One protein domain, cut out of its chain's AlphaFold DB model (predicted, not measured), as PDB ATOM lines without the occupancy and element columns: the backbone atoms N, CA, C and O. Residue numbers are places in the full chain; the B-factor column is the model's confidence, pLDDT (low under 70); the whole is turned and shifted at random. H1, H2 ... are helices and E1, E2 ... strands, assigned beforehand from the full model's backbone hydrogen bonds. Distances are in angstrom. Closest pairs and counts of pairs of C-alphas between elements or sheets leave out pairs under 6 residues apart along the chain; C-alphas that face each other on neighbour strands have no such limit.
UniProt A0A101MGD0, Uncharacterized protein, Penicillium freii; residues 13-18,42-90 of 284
ATOM      1  N   SER A  13      76.877 -11.008-228.301       86.75
ATOM      2  CA  SER A  13      78.184 -10.965-227.653       86.75
ATOM      3  C   SER A  13      79.178 -11.820-228.421       86.75
ATOM      4  O   SER A  13      78.847 -12.845-229.010       86.75
ATOM      5  N   TRP A  14      80.422 -11.371-228.442       89.62
ATOM      6  CA  TRP A  14      81.525 -12.015-229.133       89.62
ATOM      7  C   TRP A  14      82.461 -12.581-228.084       89.62
ATOM      8  O   TRP A  14      82.926 -11.845-227.218       89.62
ATOM      9  N   VAL A  15      82.721 -13.882-228.126       90.75
ATOM     10  CA  VAL A  15      83.554 -14.541-227.115       90.75
ATOM     11  C   VAL A  15      84.834 -15.039-227.755       90.75
ATOM     12  O   VAL A  15      84.808 -15.585-228.852       90.75
ATOM     13  N   CYS A  16      85.965 -14.843-227.080       91.75
ATOM     14  CA  CYS A  16      87.232 -15.379-227.559       91.75
ATOM     15  C   CYS A  16      87.257 -16.909-227.403       91.75
ATOM     16  O   CYS A  16      87.064 -17.411-226.296       91.75
ATOM     17  N   ALA A  17      87.489 -17.630-228.506       90.69
ATOM     18  CA  ALA A  17      87.620 -19.089-228.567       90.69
ATOM     19  C   ALA A  17      86.527 -19.848-227.772       90.69
ATOM     20  O   ALA A  17      86.839 -20.589-226.837       90.69
ATOM     21  N   PRO A  18      85.233 -19.692-228.121       88.44
ATOM     22  CA  PRO A  18      84.127 -20.238-227.330       88.44
ATOM     23  C   PRO A  18      84.077 -21.770-227.325       88.44
ATOM     24  O   PRO A  18      83.478 -22.350-226.425       88.44
ATOM     25  N   THR A  42      99.705 -28.403-229.916       92.38
ATOM     26  CA  THR A  42     100.138 -28.812-228.575       92.38
ATOM     27  C   THR A  42      99.720 -27.783-227.524       92.38
ATOM     28  O   THR A  42      99.505 -26.614-227.835       92.38
ATOM     29  N   LEU A  43      99.675 -28.185-226.248       88.50
ATOM     30  CA  LEU A  43      99.407 -27.251-225.144       88.50
ATOM     31  C   LEU A  43     100.397 -26.078-225.124       88.50
ATOM     32  O   LEU A  43      99.987 -24.933-224.977       88.50
ATOM     33  N   LYS A  44     101.682 -26.354-225.380       92.06
ATOM     34  CA  LYS A  44     102.728 -25.329-225.475       92.06
ATOM     35  C   LYS A  44     102.430 -24.301-226.573       92.06
ATOM     36  O   LYS A  44     102.634 -23.112-226.370       92.06
ATOM     37  N   HIS A  45     101.908 -24.743-227.714       92.44
ATOM     38  CA  HIS A  45     101.494 -23.832-228.781       92.44
ATOM     39  C   HIS A  45     100.305 -22.948-228.358       92.44
ATOM     40  O   HIS A  45     100.284 -21.748-228.620       92.44
ATOM     41  N   LEU A  46      99.326 -23.498-227.636       91.06
ATOM     42  CA  LEU A  46      98.217 -22.694-227.104       91.06
ATOM     43  C   LEU A  46      98.685 -21.658-226.063       91.06
ATOM     44  O   LEU A  46      98.085 -20.586-225.939       91.06
ATOM     45  N   GLU A  47      99.760 -21.948-225.327       91.38
ATOM     46  CA  GLU A  47     100.401 -20.999-224.408       91.38
ATOM     47  C   GLU A  47     101.119 -19.854-225.135       91.38
ATOM     48  O   GLU A  47     101.112 -18.733-224.627       91.38
ATOM     49  N   GLU A  48     101.658 -20.074-226.341       91.06
ATOM     50  CA  GLU A  48     102.193 -18.994-227.193       91.06
ATOM     51  C   GLU A  48     101.096 -17.975-227.537       91.06
ATOM     52  O   GLU A  48     101.328 -16.764-227.528       91.06
ATOM     53  N   HIS A  49      99.866 -18.461-227.721       91.06
ATOM     54  CA  HIS A  49      98.669 -17.632-227.852       91.06
ATOM     55  C   HIS A  49      98.123 -17.123-226.514       91.06
ATOM     56  O   HIS A  49      97.079 -16.482-226.501       91.06
ATOM     57  N   LYS A  50      98.768 -17.387-225.374       90.81
ATOM     58  CA  LYS A  50      98.279 -17.017-224.033       90.81
ATOM     59  C   LYS A  50      96.846 -17.496-223.761       90.81
ATOM     60  O   LYS A  50      96.099 -16.843-223.026       90.81
ATOM     61  N   HIS A  51      96.446 -18.630-224.344       90.44
ATOM     62  CA  HIS A  51      95.072 -19.124-224.253       90.44
ATOM     63  C   HIS A  51      94.638 -19.366-222.804       90.44
ATOM     64  O   HIS A  51      93.555 -18.927-222.424       90.44
ATOM     65  N   GLY A  52      95.496 -19.982-221.981       86.62
ATOM     66  CA  GLY A  52      95.172 -20.297-220.585       86.62
ATOM     67  C   GLY A  52      94.781 -19.066-219.759       86.62
ATOM     68  O   GLY A  52      93.771 -19.089-219.062       86.62
ATOM     69  N   LEU A  53      95.515 -17.956-219.910       86.69
ATOM     70  CA  LEU A  53      95.204 -16.691-219.228       86.69
ATOM     71  C   LEU A  53      93.884 -16.080-219.719       86.69
ATOM     72  O   LEU A  53      93.116 -15.532-218.930       86.69
ATOM     73  N   CYS A  54      93.606 -16.177-221.021       87.44
ATOM     74  CA  CYS A  54      92.360 -15.675-221.597       87.44
ATOM     75  C   CYS A  54      91.141 -16.499-221.149       87.44
ATOM     76  O   CYS A  54      90.086 -15.934-220.858       87.44
ATOM     77  N   GLN A  55      91.283 -17.825-221.079       85.44
ATOM     78  CA  GLN A  55      90.203 -18.744-220.725       85.44
ATOM     79  C   GLN A  55      89.751 -18.561-219.272       85.44
ATOM     80  O   GLN A  55      88.552 -18.534-219.006       85.44
ATOM     81  N   GLN A  56      90.691 -18.355-218.346       81.69
ATOM     82  CA  GLN A  56      90.388 -18.124-216.926       81.69
ATOM     83  C   GLN A  56      89.495 -16.901-216.689       81.69
ATOM     84  O   GLN A  56      88.709 -16.884-215.748       81.69
ATOM     85  N   GLN A  57      89.597 -15.886-217.546       76.12
ATOM     86  CA  GLN A  57      88.850 -14.635-217.407       76.12
ATOM     87  C   GLN A  57      87.600 -14.568-218.295       76.12
ATOM     88  O   GLN A  57      86.963 -13.521-218.310       76.12
ATOM     89  N   THR A  58      87.276 -15.637-219.044       73.56
ATOM     90  CA  THR A  58      86.148 -15.722-219.999       73.56
ATOM     91  C   THR A  58      85.859 -14.382-220.687       73.56
ATOM     92  O   THR A  58      84.893 -13.686-220.380       73.56
ATOM     93  N   ARG A  59      86.738 -13.979-221.610       82.50
ATOM     94  CA  ARG A  59      86.651 -12.667-222.267       82.50
ATOM     95  C   ARG A  59      85.498 -12.616-223.278       82.50
ATOM     96  O   ARG A  59      85.568 -13.237-224.343       82.50
ATOM     97  N   SER A  60      84.461 -11.848-222.949       85.06
ATOM     98  CA  SER A  60      83.357 -11.492-223.843       85.06
ATOM     99  C   SER A  60      83.426 -10.014-224.242       85.06
ATOM    100  O   SER A  60      83.891  -9.157-223.493       85.06
ATOM    101  N   PHE A  61      82.973  -9.717-225.455       85.56
ATOM    102  CA  PHE A  61      82.997  -8.392-226.059       85.56
ATOM    103  C   PHE A  61      81.621  -8.066-226.630       85.56
ATOM    104  O   PHE A  61      80.976  -8.915-227.242       85.56
ATOM    105  N   ARG A  62      81.177  -6.814-226.492       79.50
ATOM    106  CA  ARG A  62      79.894  -6.360-227.062       79.50
ATOM    107  C   ARG A  62      79.926  -6.262-228.593       79.50
ATOM    108  O   ARG A  62      78.884  -6.297-229.235       79.50
ATOM    109  N   ARG A  63      81.105  -6.119-229.206       80.56
ATOM    110  CA  ARG A  63      81.243  -5.903-230.653       80.56
ATOM    111  C   ARG A  63      82.366  -6.736-231.267       80.56
ATOM    112  O   ARG A  63      83.370  -7.025-230.611       80.56
ATOM    113  N   LYS A  64      82.202  -7.070-232.552       87.25
ATOM    114  CA  LYS A  64      83.151  -7.875-233.338       87.25
ATOM    115  C   LYS A  64      84.530  -7.223-233.428       87.25
ATOM    116  O   LYS A  64      85.538  -7.903-233.288       87.25
ATOM    117  N   ASP A  65      84.584  -5.915-233.644       87.50
ATOM    118  CA  ASP A  65      85.827  -5.147-233.742       87.50
ATOM    119  C   ASP A  65      86.633  -5.161-232.439       87.50
ATOM    120  O   ASP A  65      87.852  -5.298-232.487       87.50
ATOM    121  N   HIS A  66      85.973  -5.119-231.279       89.94
ATOM    122  CA  HIS A  66      86.649  -5.231-229.983       89.94
ATOM    123  C   HIS A  66      87.258  -6.626-229.785       89.94
ATOM    124  O   HIS A  66      88.394  -6.736-229.320       89.94
ATOM    125  N   LEU A  67      86.556  -7.688-230.202       91.56
ATOM    126  CA  LEU A  67      87.128  -9.037-230.229       91.56
ATOM    127  C   LEU A  67      88.329  -9.104-231.185       91.56
ATOM    128  O   LEU A  67      89.375  -9.630-230.817       91.56
ATOM    129  N   VAL A  68      88.219  -8.542-232.391       92.25
ATOM    130  CA  VAL A  68      89.328  -8.506-233.361       92.25
ATOM    131  C   VAL A  68      90.535  -7.760-232.790       92.25
ATOM    132  O   VAL A  68      91.661  -8.240-232.902       92.25
ATOM    133  N   GLN A  69      90.317  -6.620-232.135       93.06
ATOM    134  CA  GLN A  69      91.384  -5.860-231.493       93.06
ATOM    135  C   GLN A  69      92.043  -6.664-230.367       93.06
ATOM    136  O   GLN A  69      93.270  -6.712-230.276       93.06
ATOM    137  N   HIS A  70      91.248  -7.352-229.548       93.06
ATOM    138  CA  HIS A  70      91.759  -8.260-228.529       93.06
ATOM    139  C   HIS A  70      92.610  -9.388-229.134       93.06
ATOM    140  O   HIS A  70      93.713  -9.642-228.653       93.06
ATOM    141  N   LEU A  71      92.156 -10.018-230.219       93.44
ATOM    142  CA  LEU A  71      92.907 -11.060-230.925       93.44
ATOM    143  C   LEU A  71      94.254 -10.549-231.457       93.44
ATOM    144  O   LEU A  71      95.271 -11.234-231.337       93.44
ATOM    145  N   ARG A  72      94.301  -9.321-231.977       93.62
ATOM    146  CA  ARG A  72      95.555  -8.710-232.444       93.62
ATOM    147  C   ARG A  72      96.510  -8.387-231.305       93.62
ATOM    148  O   ARG A  72      97.691  -8.689-231.396       93.62
ATOM    149  N   VAL A  73      96.020  -7.772-230.234       92.88
ATOM    150  CA  VAL A  73      96.892  -7.241-229.176       92.88
ATOM    151  C   VAL A  73      97.262  -8.313-228.154       92.88
ATOM    152  O   VAL A  73      98.432  -8.473-227.803       92.88
ATOM    153  N   PHE A  74      96.274  -9.065-227.669       91.62
ATOM    154  CA  PHE A  74      96.472 -10.034-226.595       91.62
ATOM    155  C   PHE A  74      97.064 -11.343-227.121       91.62
ATOM    156  O   PHE A  74      98.083 -11.806-226.600       91.62
ATOM    157  N   HIS A  75      96.458 -11.891-228.181       93.06
ATOM    158  CA  HIS A  75      96.869 -13.154-228.805       93.06
ATOM    159  C   HIS A  75      97.939 -12.986-229.895       93.06
ATOM    160  O   HIS A  75      98.471 -13.991-230.365       93.06
ATOM    161  N   ARG A  76      98.286 -11.739-230.260       91.25
ATOM    162  CA  ARG A  76      99.335 -11.396-231.241       91.25
ATOM    163  C   ARG A  76      99.106 -12.023-232.618       91.25
ATOM    164  O   ARG A  76     100.046 -12.484-233.258       91.25
ATOM    165  N   LEU A  77      97.852 -12.051-233.068       91.06
ATOM    166  CA  LEU A  77      97.497 -12.593-234.379       91.06
ATOM    167  C   LEU A  77      97.674 -11.546-235.479       91.06
ATOM    168  O   LEU A  77      97.060 -10.479-235.431       91.06
ATOM    169  N   GLU A  78      98.464 -11.880-236.497       86.12
ATOM    170  CA  GLU A  78      98.586 -11.073-237.720       86.12
ATOM    171  C   GLU A  78      97.390 -11.295-238.655       86.12
ATOM    172  O   GLU A  78      96.795 -10.343-239.161       86.12
ATOM    173  N   THR A  79      96.991 -12.559-238.831       88.31
ATOM    174  CA  THR A  79      95.802 -12.952-239.601       88.31
ATOM    175  C   THR A  79      94.689 -13.371-238.649       88.31
ATOM    176  O   THR A  79      94.909 -14.181-237.752       88.31
ATOM    177  N   ILE A  80      93.489 -12.822-238.840       89.19
ATOM    178  CA  ILE A  80      92.325 -13.131-238.004       89.19
ATOM    179  C   ILE A  80      91.619 -14.381-238.550       89.19
ATOM    180  O   ILE A  80      91.337 -14.418-239.751       89.19
ATOM    181  N   PRO A  81      91.315 -15.385-237.706       86.50
ATOM    182  CA  PRO A  81      90.575 -16.572-238.126       86.50
ATOM    183  C   PRO A  81      89.114 -16.242-238.478       86.50
ATOM    184  O   PRO A  81      88.617 -15.141-238.229       86.50
ATOM    185  N   LEU A  82      88.394 -17.209-239.053       87.25
ATOM    186  CA  LEU A  82      86.949 -17.085-239.259       87.25
ATOM    187  C   LEU A  82      86.245 -17.135-237.898       87.25
ATOM    188  O   LEU A  82      86.104 -18.193-237.294       87.25
ATOM    189  N   ILE A  83      85.834 -15.968-237.411       89.88
ATOM    190  CA  ILE A  83      85.226 -15.804-236.085       89.88
ATOM    191  C   ILE A  83      83.702 -15.659-236.127       89.88
ATOM    192  O   ILE A  83      83.109 -15.390-235.092       89.88
ATOM    193  N   ASP A  84      83.045 -15.783-237.283       86.81
ATOM    194  CA  ASP A  84      81.594 -15.540-237.388       86.81
ATOM    195  C   ASP A  84      80.771 -16.475-236.483       86.81
ATOM    196  O   ASP A  84      79.778 -16.045-235.890       86.81
ATOM    197  N   ASP A  85      81.263 -17.695-236.263       86.12
ATOM    198  CA  ASP A  85      80.670 -18.680-235.350       86.12
ATOM    199  C   ASP A  85      81.010 -18.421-233.870       86.12
ATOM    200  O   ASP A  85      80.571 -19.151-232.985       86.12
ATOM    201  N   TRP A  86      81.798 -17.381-233.567       90.12
ATOM    202  CA  TRP A  86      82.139 -16.991-232.193       90.12
ATOM    203  C   TRP A  86      81.145 -15.991-231.593       90.12
ATOM    204  O   TRP A  86      81.285 -15.558-230.442       90.12
ATOM    205  N   ARG A  87      80.130 -15.619-232.377       89.00
ATOM    206  CA  ARG A  87      79.011 -14.793-231.948       89.00
ATOM    207  C   ARG A  87      78.011 -15.631-231.154       89.00
ATOM    208  O   ARG A  87      77.437 -16.587-231.667       89.00
ATOM    209  N   ARG A  88      77.723 -15.206-229.929       83.75
ATOM    210  CA  ARG A  88      76.591 -15.679-229.130       83.75
ATOM    211  C   ARG A  88      75.436 -14.702-229.283       83.75
ATOM    212  O   ARG A  88      75.618 -13.501-229.095       83.75
ATOM    213  N   VAL A  89      74.262 -15.223-229.615       82.00
ATOM    214  CA  VAL A  89      73.026 -14.445-229.718       82.00
ATOM    215  C   VAL A  89      72.107 -14.876-228.586       82.00
ATOM    216  O   VAL A  89      71.816 -16.062-228.456       82.00
ATOM    217  N   VAL A  90      71.666 -13.924-227.772       80.00
ATOM    218  CA  VAL A  90      70.634 -14.164-226.762       80.00
ATOM    219  C   VAL A  90      69.277 -13.961-227.427       80.00
ATOM    220  O   VAL A  90      68.949 -12.854-227.853       80.00
TER     221      VAL A  90
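What this domain is: This is residues 13 to 18 and 42 to 90 of the 284 residues of an uncharacterized protein of Penicillium freii (UniProt A0A101MGD0). A two-stranded ribbon of E1 and E2 forms one end of the domain, and two short helices, H1 and H2, make a corner at the other; the longest helix, H3, runs lengthwise between the two ends. The stretch of residues 57 to 63 runs from H2 back to the ribbon, and residues 74 to 86, with no named element, return from the far end of H3 to E2. The printed part has 55 residues, with three named helices and two named strands in the order E1, H1, H2, H3, E2; E1 and E2 make an antiparallel sheet, and the class is mixed, helices and strands. The whole is compact, with a radius of gyration of the C-alphas of 11.0 A and spans of 34 by 23 by 16 A.

Where its parts are: E1 is residues 13 to 15, and its C-alpha 13 stands at (78.184, -10.965, -227.653). After the cut come H1, residues 43 to 48, 9.0 A from first to last C-alpha, and H2, residues 51 to 56, 8.8 A. H3 is residues 64 to 73, 14.4 A long, from C-alpha 64 at (83.151, -7.875, -233.338) to C-alpha 73 at (96.892, -7.241, -229.176). E2 is residues 87 to 89, and its C-alpha 89 is at (73.026, -14.445, -229.718). E1 measures 6.5 A and E2 6.4 A.

How they stand to each other: E1 and E2 are antiparallel neighbours, with 141 degrees between their directions. C-alphas 14 and 87 face each other at 4.7 A; N 13 and O 88 are within hydrogen-bond range at 2.9 A, as are N 88 and O 13 at 2.8 A. Residues 14 to 15 of E1 also form a short antiparallel pairing with residues 60 to 61. The closest C-alphas of E1 and H3 are those of Trp 14 and Lys 64, 6.1 A apart. H3 touches no helix. H1 and H2 are close but not clearly touching, their closest C-alphas being those of Leu 46 and Gly 52 at 7.6 A. Their lines are about perpendicular, at 86 degrees. H1 is apart from H3 and from E2, and H2 is apart from E1, H3 and E2. In H1, H2 and H3, every O i to N i+4 pair is within hydrogen-bond range.

The domain as a whole: The two C-alphas farthest apart are those of Lys 44 and Val 90, at 34.0 A. Residues 19 to 41 are not printed, and C-alphas 18 and 42 are 18.2 A apart across this cut. Of the links printed whole, H1 to H2 is tight, H2 to H3 short and H3 to E2 long, with 13 residues. The mean pLDDT of the printed part is 88.1, and no printed residue is under 70.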